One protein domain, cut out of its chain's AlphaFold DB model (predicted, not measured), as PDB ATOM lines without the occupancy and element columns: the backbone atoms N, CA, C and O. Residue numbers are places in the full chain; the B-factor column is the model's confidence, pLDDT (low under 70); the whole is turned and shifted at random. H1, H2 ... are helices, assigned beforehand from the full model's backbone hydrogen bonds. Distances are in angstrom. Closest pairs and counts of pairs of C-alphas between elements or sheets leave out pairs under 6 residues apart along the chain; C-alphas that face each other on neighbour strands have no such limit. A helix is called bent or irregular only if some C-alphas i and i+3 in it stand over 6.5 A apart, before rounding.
ATOM      1  N   LYS A 101       2.437 -24.831 -27.792       61.47
ATOM      2  CA  LYS A 101       2.013 -24.006 -28.927       61.47
ATOM      3  C   LYS A 101       1.862 -22.577 -28.406       61.47
ATOM      4  O   LYS A 101       1.526 -22.374 -27.242       61.47
ATOM      5  N   TYR A 102       2.089 -21.575 -29.247       52.66
ATOM      6  CA  TYR A 102       1.938 -20.159 -28.879       52.66
ATOM      7  C   TYR A 102       0.618 -19.874 -28.123       52.66
ATOM      8  O   TYR A 102       0.601 -19.153 -27.126       52.66
ATOM      9  N   ASN A 103      -0.462 -20.562 -28.508       56.78
ATOM     10  CA  ASN A 103      -1.762 -20.512 -27.833       56.78
ATOM     11  C   ASN A 103      -1.750 -21.040 -26.384       56.78
ATOM     12  O   ASN A 103      -2.486 -20.517 -25.551       56.78
ATOM     13  N   ASP A 104      -0.907 -22.018 -26.054       58.72
ATOM     14  CA  ASP A 104      -0.757 -22.570 -24.702       58.72
ATOM     15  C   ASP A 104       0.020 -21.608 -23.794       58.72
ATOM     16  O   ASP A 104      -0.360 -21.394 -22.644       58.72
ATOM     17  N   ILE A 105       1.071 -20.964 -24.321       60.75
ATOM     18  CA  ILE A 105       1.839 -19.927 -23.607       60.75
ATOM     19  C   ILE A 105       0.955 -18.720 -23.327       60.75
ATOM     20  O   ILE A 105       0.917 -18.226 -22.198       60.75
ATOM     21  N   LEU A 106       0.194 -18.281 -24.333       56.44
ATOM     22  CA  LEU A 106      -0.813 -17.261 -24.133       56.44
ATOM     23  C   LEU A 106      -1.770 -17.730 -23.046       56.44
ATOM     24  O   LEU A 106      -1.898 -17.018 -22.057       56.44
ATOM     25  N   ARG A 107      -2.432 -18.887 -23.169       60.16
ATOM     26  CA  ARG A 107      -3.406 -19.395 -22.180       60.16
ATOM     27  C   ARG A 107      -2.861 -19.393 -20.747       60.16
ATOM     28  O   ARG A 107      -3.583 -18.993 -19.845       60.16
ATOM     29  N   ILE A 108      -1.596 -19.748 -20.544       61.44
ATOM     30  CA  ILE A 108      -0.925 -19.657 -19.238       61.44
ATOM     31  C   ILE A 108      -0.793 -18.196 -18.777       61.44
ATOM     32  O   ILE A 108      -1.056 -17.893 -17.618       61.44
ATOM     33  N   ASN A 109      -0.444 -17.276 -19.678       59.09
ATOM     34  CA  ASN A 109      -0.324 -15.851 -19.372       59.09
ATOM     35  C   ASN A 109      -1.663 -15.147 -19.100       59.09
ATOM     36  O   ASN A 109      -1.654 -14.179 -18.355       59.09
ATOM     37  N   SER A 110      -2.810 -15.620 -19.616       55.66
ATOM     38  CA  SER A 110      -4.103 -15.015 -19.225       55.66
ATOM     39  C   SER A 110      -4.378 -15.171 -17.740       55.66
ATOM     40  O   SER A 110      -4.958 -14.281 -17.156       55.66
ATOM     41  N   PHE A 111      -3.888 -16.228 -17.096       58.78
ATOM     42  CA  PHE A 111      -4.055 -16.399 -15.652       58.78
ATOM     43  C   PHE A 111      -3.141 -15.491 -14.810       58.78
ATOM     44  O   PHE A 111      -3.122 -15.627 -13.591       58.78
ATOM     45  N   LYS A 112      -2.348 -14.603 -15.430       65.69
ATOM     46  CA  LYS A 112      -1.435 -13.697 -14.716       65.69
ATOM     47  C   LYS A 112      -2.080 -12.368 -14.327       65.69
ATOM     48  O   LYS A 112      -1.609 -11.759 -13.373       65.69
ATOM     49  N   SER A 113      -3.118 -11.917 -15.036       73.88
ATOM     50  CA  SER A 113      -3.840 -10.688 -14.694       73.88
ATOM     51  C   SER A 113      -5.279 -10.678 -15.225       73.88
ATOM     52  O   SER A 113      -5.596 -11.310 -16.239       73.88
ATOM     53  N   ASP A 114      -6.148  -9.910 -14.564       73.75
ATOM     54  CA  ASP A 114      -7.538  -9.712 -14.998       73.75
ATOM     55  C   ASP A 114      -7.611  -9.019 -16.367       73.75
ATOM     56  O   ASP A 114      -8.473  -9.336 -17.190       73.75
ATOM     57  N   PHE A 115      -6.659  -8.129 -16.662       75.31
ATOM     58  CA  PHE A 115      -6.542  -7.464 -17.961       75.31
ATOM     59  C   PHE A 115      -6.186  -8.450 -19.084       75.31
ATOM     60  O   PHE A 115      -6.836  -8.459 -20.134       75.31
ATOM     61  N   ASP A 116      -5.208  -9.336 -18.857       72.12
ATOM     62  CA  ASP A 116      -4.823 -10.377 -19.820       72.12
ATOM     63  C   ASP A 116      -5.937 -11.413 -20.018       72.12
ATOM     64  O   ASP A 116      -6.096 -11.968 -21.109       72.12
ATOM     65  N   THR A 117      -6.724 -11.678 -18.972       75.88
ATOM     66  CA  THR A 117      -7.921 -12.524 -19.056       75.88
ATOM     67  C   THR A 117      -9.000 -11.848 -19.903       75.88
ATOM     68  O   THR A 117      -9.483 -12.438 -20.870       75.88
ATOM     69  N   THR A 118      -9.329 -10.591 -19.603       79.06
ATOM     70  CA  THR A 118     -10.371  -9.809 -20.293       79.06
ATOM     71  C   THR A 118     -10.059  -9.646 -21.778       79.06
ATOM     72  O   THR A 118     -10.908  -9.919 -22.628       79.06
ATOM     73  N   THR A 119      -8.807  -9.317 -22.107       78.19
ATOM     74  CA  THR A 119      -8.325  -9.155 -23.489       78.19
ATOM     75  C   THR A 119      -8.493 -10.429 -24.323       78.19
ATOM     76  O   THR A 119      -8.551 -10.365 -25.548       78.19
ATOM     77  N   LYS A 120      -8.625 -11.600 -23.688       80.69
ATOM     78  CA  LYS A 120      -8.927 -12.860 -24.378       80.69
ATOM     79  C   LYS A 120     -10.381 -13.261 -24.365       80.69
ATOM     80  O   LYS A 120     -10.828 -13.878 -25.329       80.69
ATOM     81  N   ILE A 121     -11.102 -12.952 -23.294       85.88
ATOM     82  CA  ILE A 121     -12.537 -13.213 -23.228       85.88
ATOM     83  C   ILE A 121     -13.240 -12.449 -24.353       85.88
ATOM     84  O   ILE A 121     -14.021 -13.056 -25.077       85.88
ATOM     85  N   ILE A 122     -12.904 -11.172 -24.568       83.12
ATOM     86  CA  ILE A 122     -13.539 -10.316 -25.584       83.12
ATOM     87  C   ILE A 122     -13.508 -10.932 -26.999       83.12
ATOM     88  O   ILE A 122     -14.580 -11.123 -27.575       83.12
ATOM     89  N   PRO A 123     -12.348 -11.285 -27.590       88.38
ATOM     90  CA  PRO A 123     -12.324 -11.868 -28.930       88.38
ATOM     91  C   PRO A 123     -12.990 -13.248 -28.986       88.38
ATOM     92  O   PRO A 123     -13.588 -13.585 -30.003       88.38
ATOM     93  N   LEU A 124     -12.925 -14.048 -27.914       89.12
ATOM     94  CA  LEU A 124     -13.617 -15.341 -27.858       89.12
ATOM     95  C   LEU A 124     -15.141 -15.181 -27.808       89.12
ATOM     96  O   LEU A 124     -15.845 -15.952 -28.452       89.12
ATOM     97  N   MET A 125     -15.640 -14.182 -27.080       90.44
ATOM     98  CA  MET A 125     -17.060 -13.848 -26.993       90.44
ATOM     99  C   MET A 125     -17.611 -13.442 -28.362       90.44
ATOM    100  O   MET A 125     -18.620 -13.992 -28.801       90.44
ATOM    101  N   TRP A 126     -16.925 -12.537 -29.064       91.50
ATOM    102  CA  TRP A 126     -17.335 -12.127 -30.409       91.50
ATOM    103  C   TRP A 126     -17.247 -13.276 -31.409       91.50
ATOM    104  O   TRP A 126     -18.201 -13.525 -32.135       91.50
ATOM    105  N   LYS A 127     -16.165 -14.062 -31.361       93.25
ATOM    106  CA  LYS A 127     -16.025 -15.252 -32.204       93.25
ATOM    107  C   LYS A 127     -17.160 -16.259 -31.985       93.25
ATOM    108  O   LYS A 127     -17.668 -16.810 -32.954       93.25
ATOM    109  N   LEU A 128     -17.562 -16.496 -30.734       92.88
ATOM    110  CA  LEU A 128     -18.700 -17.358 -30.415       92.88
ATOM    111  C   LEU A 128     -19.992 -16.820 -31.045       92.88
ATOM    112  O   LEU A 128     -20.726 -17.586 -31.663       92.88
ATOM    113  N   SER A 129     -20.252 -15.519 -30.910       91.88
ATOM    114  CA  SER A 129     -21.422 -14.865 -31.507       91.88
ATOM    115  C   SER A 129     -21.448 -15.015 -33.029       91.88
ATOM    116  O   SER A 129     -22.478 -15.385 -33.598       91.88
ATOM    117  N   ASP A 130     -20.312 -14.779 -33.684       95.00
ATOM    118  CA  ASP A 130     -20.185 -14.859 -35.138       95.00
ATOM    119  C   ASP A 130     -20.392 -16.292 -35.647       95.00
ATOM    120  O   ASP A 130     -21.143 -16.514 -36.599       95.00
ATOM    121  N   GLU A 131     -19.768 -17.283 -35.000       95.44
ATOM    122  CA  GLU A 131     -19.909 -18.695 -35.375       95.44
ATOM    123  C   GLU A 131     -21.344 -19.196 -35.179       95.44
ATOM    124  O   GLU A 131     -21.888 -19.846 -36.074       95.44
ATOM    125  N   VAL A 132     -21.981 -18.864 -34.049       94.06
ATOM    126  CA  VAL A 132     -23.379 -19.238 -33.783       94.06
ATOM    127  C   VAL A 132     -24.310 -18.602 -34.808       94.06
ATOM    128  O   VAL A 132     -25.137 -19.307 -35.380       94.06
ATOM    129  N   SER A 133     -24.151 -17.305 -35.080       93.06
ATOM    130  CA  SER A 133     -24.998 -16.586 -36.039       93.06
ATOM    131  C   SER A 133     -24.860 -17.168 -37.440       93.06
ATOM    132  O   SER A 133     -25.860 -17.468 -38.083       93.06
ATOM    133  N   LYS A 134     -23.624 -17.417 -37.891       95.25
ATOM    134  CA  LYS A 134     -23.361 -18.001 -39.208       95.25
ATOM    135  C   LYS A 134     -24.006 -19.379 -39.368       95.25
ATOM    136  O   LYS A 134     -24.707 -19.614 -40.348       95.25
ATOM    137  N   ILE A 135     -23.780 -20.281 -38.410       94.62
ATOM    138  CA  ILE A 135     -24.341 -21.640 -38.454       94.62
ATOM    139  C   ILE A 135     -25.870 -21.587 -38.385       94.62
ATOM    140  O   ILE A 135     -26.540 -22.339 -39.092       94.62
ATOM    141  N   PHE A 136     -26.428 -20.706 -37.552       93.00
ATOM    142  CA  PHE A 136     -27.872 -20.555 -37.433       93.00
ATOM    143  C   PHE A 136     -28.501 -20.055 -38.735       93.00
ATOM    144  O   PHE A 136     -29.484 -20.645 -39.165       93.00
ATOM    145  N   SER A 137     -27.917 -19.059 -39.405       93.31
ATOM    146  CA  SER A 137     -28.428 -18.572 -40.694       93.31
ATOM    147  C   SER A 137     -28.392 -19.645 -41.786       93.31
ATOM    148  O   SER A 137     -29.335 -19.767 -42.563       93.31
ATOM    149  N   GLU A 138     -27.335 -20.464 -41.839       93.75
ATOM    150  CA  GLU A 138     -27.283 -21.609 -42.760       93.75
ATOM    151  C   GLU A 138     -28.379 -22.641 -42.433       93.75
ATOM    152  O   GLU A 138     -29.057 -23.143 -43.332       93.75
ATOM    153  N   LEU A 139     -28.587 -22.935 -41.146       93.00
ATOM    154  CA  LEU A 139     -29.619 -23.860 -40.684       93.00
ATOM    155  C   LEU A 139     -31.034 -23.338 -40.966       93.00
ATOM    156  O   LEU A 139     -31.890 -24.115 -41.379       93.00
ATOM    157  N   GLU A 140     -31.279 -22.048 -40.756       93.00
ATOM    158  CA  GLU A 140     -32.563 -21.381 -40.981       93.00
ATOM    159  C   GLU A 140     -33.003 -21.529 -42.437       93.00
ATOM    160  O   GLU A 140     -34.078 -22.067 -42.695       93.00
ATOM    161  N   ILE A 141     -32.123 -21.204 -43.389       95.38
ATOM    162  CA  ILE A 141     -32.393 -21.361 -44.826       95.38
ATOM    163  C   ILE A 141     -32.740 -22.816 -45.165       95.38
ATOM    164  O   ILE A 141     -33.693 -23.084 -45.899       95.38
ATOM    165  N   LEU A 142     -31.986 -23.783 -44.631       94.94
ATOM    166  CA  LEU A 142     -32.257 -25.201 -44.879       94.94
ATOM    167  C   LEU A 142     -33.605 -25.637 -44.302       94.94
ATOM    168  O   LEU A 142     -34.308 -26.422 -44.937       94.94
ATOM    169  N   LEU A 143     -33.979 -25.140 -43.123       93.12
ATOM    170  CA  LEU A 143     -35.268 -25.434 -42.502       93.12
ATOM    171  C   LEU A 143     -36.433 -24.801 -43.266       93.12
ATOM    172  O   LEU A 143     -37.477 -25.439 -43.373       93.12
ATOM    173  N   GLU A 144     -36.261 -23.599 -43.813       92.06
ATOM    174  CA  GLU A 144     -37.272 -22.923 -44.633       92.06
ATOM    175  C   GLU A 144     -37.506 -23.626 -45.973       92.06
ATOM    176  O   GLU A 144     -38.648 -23.767 -46.410       92.06
ATOM    177  N   ILE A 145     -36.434 -24.095 -46.617       94.12
ATOM    178  CA  ILE A 145     -36.519 -24.849 -47.878       94.12
ATOM    179  C   ILE A 145     -37.104 -26.248 -47.639       94.12
ATOM    180  O   ILE A 145     -37.780 -26.805 -48.508       94.12
ATOM    181  N   ASN A 146     -36.835 -26.847 -46.478       92.62
ATOM    182  CA  ASN A 146     -37.286 -28.194 -46.168       92.62
ATOM    183  C   ASN A 146     -38.796 -28.251 -45.894       92.62
ATOM    184  O   ASN A 146     -39.405 -27.338 -45.337       92.62
ATOM    185  N   SER A 147     -39.426 -29.375 -46.241       92.62
ATOM    186  CA  SER A 147     -40.858 -29.529 -45.992       92.62
ATOM    187  C   SER A 147     -41.158 -29.600 -44.492       92.62
ATOM    188  O   SER A 147     -40.404 -30.179 -43.703       92.62
ATOM    189  N   ILE A 148     -42.327 -29.093 -44.094       91.94
ATOM    190  CA  ILE A 148     -42.787 -29.123 -42.696       91.94
ATOM    191  C   ILE A 148     -42.784 -30.558 -42.139       91.94
ATOM    192  O   ILE A 148     -42.422 -30.779 -40.985       91.94
ATOM    193  N   GLN A 149     -43.151 -31.546 -42.958       94.19
ATOM    194  CA  GLN A 149     -43.205 -32.956 -42.561       94.19
ATOM    195  C   GLN A 149     -41.816 -33.511 -42.225       94.19
ATOM    196  O   GLN A 149     -41.668 -34.230 -41.236       94.19
ATOM    197  N   GLU A 150     -40.792 -33.146 -42.997       93.38
ATOM    198  CA  GLU A 150     -39.406 -33.522 -42.711       93.38
ATOM    199  C   GLU A 150     -38.853 -32.752 -41.500       93.38
ATOM    200  O   GLU A 150     -38.216 -33.352 -40.632       93.38
ATOM    201  N   ASN A 151     -39.186 -31.465 -41.352       92.00
ATOM    202  CA  ASN A 151     -38.823 -30.676 -40.169       92.00
ATOM    203  C   ASN A 151     -39.398 -31.274 -38.873       92.00
ATOM    204  O   ASN A 151     -38.718 -31.327 -37.846       92.00
ATOM    205  N   ILE A 152     -40.622 -31.813 -38.913       94.25
ATOM    206  CA  ILE A 152     -41.233 -32.505 -37.766       94.25
ATOM    207  C   ILE A 152     -40.412 -33.730 -37.340       94.25
ATOM    208  O   ILE A 152     -40.319 -34.006 -36.140       94.25
ATOM    209  N   LYS A 153     -39.763 -34.447 -38.267       95.31
ATOM    210  CA  LYS A 153     -38.930 -35.613 -37.920       95.31
ATOM    211  C   LYS A 153     -37.702 -35.220 -37.097       95.31
ATOM    212  O   LYS A 153     -37.307 -35.962 -36.199       95.31
ATOM    213  N   ILE A 154     -37.143 -34.036 -37.346       95.25
ATOM    214  CA  ILE A 154     -35.980 -33.498 -36.618       95.25
ATOM    215  C   ILE A 154     -36.358 -32.577 -35.448       95.25
ATOM    216  O   ILE A 154     -35.475 -32.079 -34.751       95.25
ATOM    217  N   LYS A 155     -37.657 -32.419 -35.157       94.50
ATOM    218  CA  LYS A 155     -38.218 -31.579 -34.080       94.50
ATOM    219  C   LYS A 155     -37.469 -31.708 -32.751       94.50
ATOM    220  O   LYS A 155     -37.123 -30.706 -32.137       94.50
ATOM    221  N   ARG A 156     -37.190 -32.938 -32.299       95.19
ATOM    222  CA  ARG A 156     -36.461 -33.178 -31.034       95.19
ATOM    223  C   ARG A 156     -35.043 -32.606 -31.049       95.19
ATOM    224  O   ARG A 156     -34.586 -32.121 -30.021       95.19
ATOM    225  N   GLY A 157     -34.355 -32.683 -32.188       93.69
ATOM    226  CA  GLY A 157     -33.026 -32.103 -32.359       93.69
ATOM    227  C   GLY A 157     -33.072 -30.581 -32.282       93.69
ATOM    228  O   GLY A 157     -32.293 -29.998 -31.535       93.69
ATOM    229  N   LEU A 158     -34.041 -29.966 -32.970       94.00
ATOM    230  CA  LEU A 158     -34.250 -28.515 -32.956       94.00
ATOM    231  C   LEU A 158     -34.507 -27.990 -31.539       94.00
ATOM    232  O   LEU A 158     -33.814 -27.076 -31.103       94.00
ATOM    233  N   TYR A 159     -35.420 -28.619 -30.787       95.88
ATOM    234  CA  TYR A 159     -35.661 -28.226 -29.393       95.88
ATOM    235  C   TYR A 159     -34.425 -28.393 -28.523       95.88
ATOM    236  O   TYR A 159     -34.041 -27.459 -27.837       95.88
ATOM    237  N   LYS A 160     -33.748 -29.544 -28.598       96.62
ATOM    238  CA  LYS A 160     -32.558 -29.792 -27.778       96.62
ATOM    239  C   LYS A 160     -31.456 -28.760 -28.032       96.62
ATOM    240  O   LYS A 160     -30.791 -28.338 -27.091       96.62
ATOM    241  N   VAL A 161     -31.229 -28.382 -29.289       94.38
ATOM    242  CA  VAL A 161     -30.245 -27.345 -29.631       94.38
ATOM    243  C   VAL A 161     -30.701 -25.981 -29.113       94.38
ATOM    244  O   VAL A 161     -29.895 -25.295 -28.491       94.38
ATOM    245  N   GLY A 162     -31.976 -25.623 -29.290       94.62
ATOM    246  CA  GLY A 162     -32.547 -24.385 -28.751       94.62
ATOM    247  C   GLY A 162     -32.400 -24.277 -27.230       94.62
ATOM    248  O   GLY A 162     -31.837 -23.302 -26.739       94.62
ATOM    249  N   ASP A 163     -32.804 -25.313 -26.494       97.12
ATOM    250  CA  ASP A 163     -32.694 -25.375 -25.032       97.12
ATOM    251  C   ASP A 163     -31.232 -25.247 -24.569       97.12
ATOM    252  O   ASP A 163     -30.927 -24.542 -23.607       97.12
ATOM    253  N   ASN A 164     -30.300 -25.889 -25.280       95.19
ATOM    254  CA  ASN A 164     -28.874 -25.774 -24.986       95.19
ATOM    255  C   ASN A 164     -28.348 -24.350 -25.206       95.19
ATOM    256  O   ASN A 164     -27.558 -23.871 -24.392       95.19
ATOM    257  N   LEU A 165     -28.756 -23.677 -26.286       95.19
ATOM    258  CA  LEU A 165     -28.348 -22.298 -26.568       95.19
ATOM    259  C   LEU A 165     -28.878 -21.333 -25.505       95.19
ATOM    260  O   LEU A 165     -28.127 -20.467 -25.057       95.19
ATOM    261  N   ILE A 166     -30.116 -21.530 -25.039       96.12
ATOM    262  CA  ILE A 166     -30.684 -20.781 -23.909       96.12
ATOM    263  C   ILE A 166     -29.826 -20.992 -22.657       96.12
ATOM    264  O   ILE A 166     -29.324 -20.026 -22.089       96.12
ATOM    265  N   ALA A 167     -29.555 -22.245 -22.281       94.44
ATOM    266  CA  ALA A 167     -28.763 -22.555 -21.091       94.44
ATOM    267  C   ALA A 167     -27.323 -22.010 -21.157       94.44
ATOM    268  O   ALA A 167     -26.739 -21.657 -20.131       94.44
ATOM    269  N   ILE A 168     -26.722 -21.959 -22.350       93.44
ATOM    270  CA  ILE A 168     -25.421 -21.310 -22.568       93.44
ATOM    271  C   ILE A 168     -25.554 -19.796 -22.375       93.44
ATOM    272  O   ILE A 168     -24.745 -19.214 -21.654       93.44
ATOM    273  N   GLY A 169     -26.572 -19.173 -22.973       92.31
ATOM    274  CA  GLY A 169     -26.850 -17.744 -22.831       92.31
ATOM    275  C   GLY A 169     -27.053 -17.327 -21.375       92.31
ATOM    276  O   GLY A 169     -26.442 -16.358 -20.930       92.31
ATOM    277  N   ASP A 170     -27.826 -18.094 -20.608       93.50
ATOM    278  CA  ASP A 170     -28.073 -17.829 -19.187       93.50
ATOM    279  C   ASP A 170     -26.785 -17.920 -18.359       93.50
ATOM    280  O   ASP A 170     -26.506 -17.055 -17.530       93.50
ATOM    281  N   LYS A 171     -25.934 -18.919 -18.630       91.38
ATOM    282  CA  LYS A 171     -24.618 -19.028 -17.982       91.38
ATOM    283  C   LYS A 171     -23.708 -17.849 -18.313       91.38
ATOM    284  O   LYS A 171     -22.971 -17.409 -17.440       91.38
ATOM    285  N   LEU A 172     -23.729 -17.359 -19.554       89.44
ATOM    286  CA  LEU A 172     -22.938 -16.192 -19.950       89.44
ATOM    287  C   LEU A 172     -23.409 -14.929 -19.222       89.44
ATOM    288  O   LEU A 172     -22.576 -14.197 -18.695       89.44
ATOM    289  N   LYS A 173     -24.728 -14.709 -19.141       89.19
ATOM    290  CA  LYS A 173     -25.317 -13.573 -18.415       89.19
ATOM    291  C   LYS A 173     -24.952 -13.583 -16.935       89.19
ATOM    292  O   LYS A 173     -24.559 -12.547 -16.416       89.19
ATOM    293  N   LEU A 174     -24.954 -14.754 -16.298       89.81
ATOM    294  CA  LEU A 174     -24.582 -14.904 -14.887       89.81
ATOM    295  C   LEU A 174     -23.168 -14.384 -14.571       89.81
ATOM    296  O   LEU A 174     -22.931 -13.904 -13.469       89.81
ATOM    297  N   TYR A 175     -22.228 -14.447 -15.519       84.88
ATOM    298  CA  TYR A 175     -20.887 -13.872 -15.340       84.88
ATOM    299  C   TYR A 175     -20.829 -12.350 -15.555       84.88
ATOM    300  O   TYR A 175     -19.847 -11.729 -15.155       84.88
ATOM    301  N   GLY A 176     -21.839 -11.760 -16.198       77.62
ATOM    302  CA  GLY A 176     -21.987 -10.312 -16.373       77.62
ATOM    303  C   GLY A 176     -22.864  -9.645 -15.307       77.62
ATOM    304  O   GLY A 176     -22.755  -8.439 -15.102       77.62
ATOM    305  N   GLU A 177     -23.709 -10.410 -14.615       79.00
ATOM    306  CA  GLU A 177     -24.587  -9.920 -13.552       79.00
ATOM    307  C   GLU A 177     -23.810  -9.738 -12.241       79.00
ATOM    308  O   GLU A 177     -23.430 -10.687 -11.552       79.00
ATOM    309  N   ASN A 178     -23.574  -8.480 -11.878       57.03
ATOM    310  CA  ASN A 178     -22.809  -8.108 -10.697       57.03
ATOM    311  C   ASN A 178     -23.759  -7.818  -9.525       57.03
ATOM    312  O   ASN A 178     -23.987  -6.667  -9.162       57.03
ATOM    313  N   THR A 179     -24.305  -8.869  -8.906       56.59
ATOM    314  CA  THR A 179     -25.292  -8.770  -7.802       56.59
ATOM    315  C   THR A 179     -24.827  -7.970  -6.572       56.59
ATOM    316  O   THR A 179     -25.637  -7.681  -5.694       56.59
ATOM    317  N   LYS A 180     -23.544  -7.594  -6.480       52.81
ATOM    318  CA  LYS A 180     -23.015  -6.737  -5.405       52.81
ATOM    319  C   LYS A 180     -22.804  -5.272  -5.803       52.81
ATOM    320  O   LYS A 180     -23.050  -4.409  -4.975       52.81
ATOM    321  N   ILE A 181     -22.408  -4.979  -7.045       53.81
ATOM    322  CA  ILE A 181     -22.062  -3.601  -7.444       53.81
ATOM    323  C   ILE A 181     -23.311  -2.744  -7.690       53.81
ATOM    324  O   ILE A 181     -23.282  -1.552  -7.405       53.81
ATOM    325  N   GLU A 182     -24.426  -3.324  -8.141       49.16
ATOM    326  CA  GLU A 182     -25.669  -2.552  -8.307       49.16
ATOM    327  C   GLU A 182     -26.195  -1.988  -6.977       49.16
ATOM    328  O   GLU A 182     -26.686  -0.865  -6.955       49.16
ATOM    329  N   ASN A 183     -26.017  -2.696  -5.854       50.50
ATOM    330  CA  ASN A 183     -26.414  -2.181  -4.537       50.50
ATOM    331  C   ASN A 183     -25.450  -1.099  -4.014       50.50
ATOM    332  O   ASN A 183     -25.897  -0.111  -3.438       50.50
ATOM    333  N   ASP A 184     -24.144  -1.240  -4.267       51.81
ATOM    334  CA  ASP A 184     -23.139  -0.265  -3.821       51.81
ATOM    335  C   ASP A 184     -23.201   1.060  -4.617       51.81
ATOM    336  O   ASP A 184     -22.873   2.116  -4.075       51.81
ATOM    337  N   ILE A 185     -23.645   1.038  -5.884       51.03
ATOM    338  CA  ILE A 185     -23.886   2.262  -6.675       51.03
ATOM    339  C   ILE A 185     -25.112   3.020  -6.142       51.03
ATOM    340  O   ILE A 185     -25.057   4.242  -6.008       51.03
ATOM    341  N   ILE A 186     -26.186   2.313  -5.777       48.72
ATOM    342  CA  ILE A 186     -27.402   2.932  -5.224       48.72
ATOM    343  C   ILE A 186     -27.111   3.603  -3.870       48.72
ATOM    344  O   ILE A 186     -27.565   4.720  -3.631       48.72
ATOM    345  N   ASP A 187     -26.298   2.987  -3.009       48.78
ATOM    346  CA  ASP A 187     -25.930   3.568  -1.707       48.78
ATOM    347  C   ASP A 187     -24.957   4.762  -1.814       48.78
ATOM    348  O   ASP A 187     -24.883   5.586  -0.894       48.78
ATOM    349  N   ALA A 188     -24.217   4.887  -2.921       53.50
ATOM    350  CA  ALA A 188     -23.320   6.013  -3.182       53.50
ATOM    351  C   ALA A 188     -24.034   7.243  -3.778       53.50
ATOM    352  O   ALA A 188     -23.566   8.358  -3.570       53.50
TER     353      ALA A 188
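Overview. This is residues 101 to 188 of the 191 residues of an uncharacterized protein of Fusobacterium equinum (UniProt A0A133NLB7). Two long helices, H2 and H3, run side by side in opposite ways with an open gap between them, joined at one end by a tight turn, so that the pair looks like a long narrow fork. At the open end of the fork the short helix H1 makes a corner with the beginning of H2, and the short helix H4 sticks out beyond the end of H3, the two pointing off to opposite sides. The printed part has 88 residues with four named helices, in the order H1, H2, H3, H4, and no named strand; the class is all helix. The whole is extended, with a radius of gyration of the C-alphas of 19.4 A, and flat, spanning 56 by 45 by 17 A.

Arrangement. H1, residues 102 to 110, and H2, residues 114 to 145, touch only at the corner by their link, with 4 pairs of C-alphas within 8 A. Their closest C-alphas are those of Ser 110 and Thr 117, 4.6 A apart, and H2 touches H1 with residues 116 to 120 alone. The two run opposite ways at a steep tilt of 59 degrees. H2 and H3, residues 148 to 176, are close but not clearly touching, with 1 pair of C-alphas within 8 A. Their closest C-alphas are those of Leu 143 and Asn 151, 6.7 A apart, near the tight link that joins them. They run opposite ways at a shallow tilt of 16 degrees, with their centres 14.9 A apart. H3 is irregular: C-alphas 153 and 156 are 7.7 A apart, and it has a kink of 60 degrees near residue 155. H3 and H4, residues 181 to 188, are apart although they follow each other in the chain. H1 is apart from H3 and from H4, and H2 is apart from H4. In H1 and H4 every O i to N i+4 pair is within hydrogen-bond range; in H2 this holds for 26 of 28 pairs and in H3 for 19 of 25.

Along the chain. H1, Tyr 102 to Ser 110, begins with its C-alpha at (1.938, -20.159, -28.879). H2, Asp 114 to Ile 145, is the longest helix by residues, with 32, and measures 46.4 A from first to last C-alpha; its C-alpha 145 is at (-36.519, -24.849, -47.878). H3, Ile 148 to Gly 176, has 29 residues and measures 38.5 A from first to last C-alpha. H4, Ile 181 to Ala 188, has 8 residues and ends with C-alpha 188 at (-23.320, 6.013, -3.182). H1 measures 12.5 A and H4 10.6 A in the same way.

Size, cuts and confidence. The two C-alphas farthest apart are those of Gln 149 and Ala 188, 58.9 A, while the first and last printed C-alphas, of Lys 101 and Ala 188, are 47.0 A apart. The printed part has no cut. The three links, H1 to H2, H2 to H3 and H3 to H4, are tight, with 3, 2 and 4 residues between the helices. Long stretches stand free, among them residues 133 to 141, which belong to H2, residues 152 to 164, which belong to H3, and residues 173 to 188, of which 173 to 176 belong to H3 and 181 to 188 to H4. The mean pLDDT of the printed part is 81.4. It is under 70 in 23 residues, namely 101 to 112 and 178 to 188; the mean is 58 in H1 and 51 in H4, against 89 in H2 and 93 in H3.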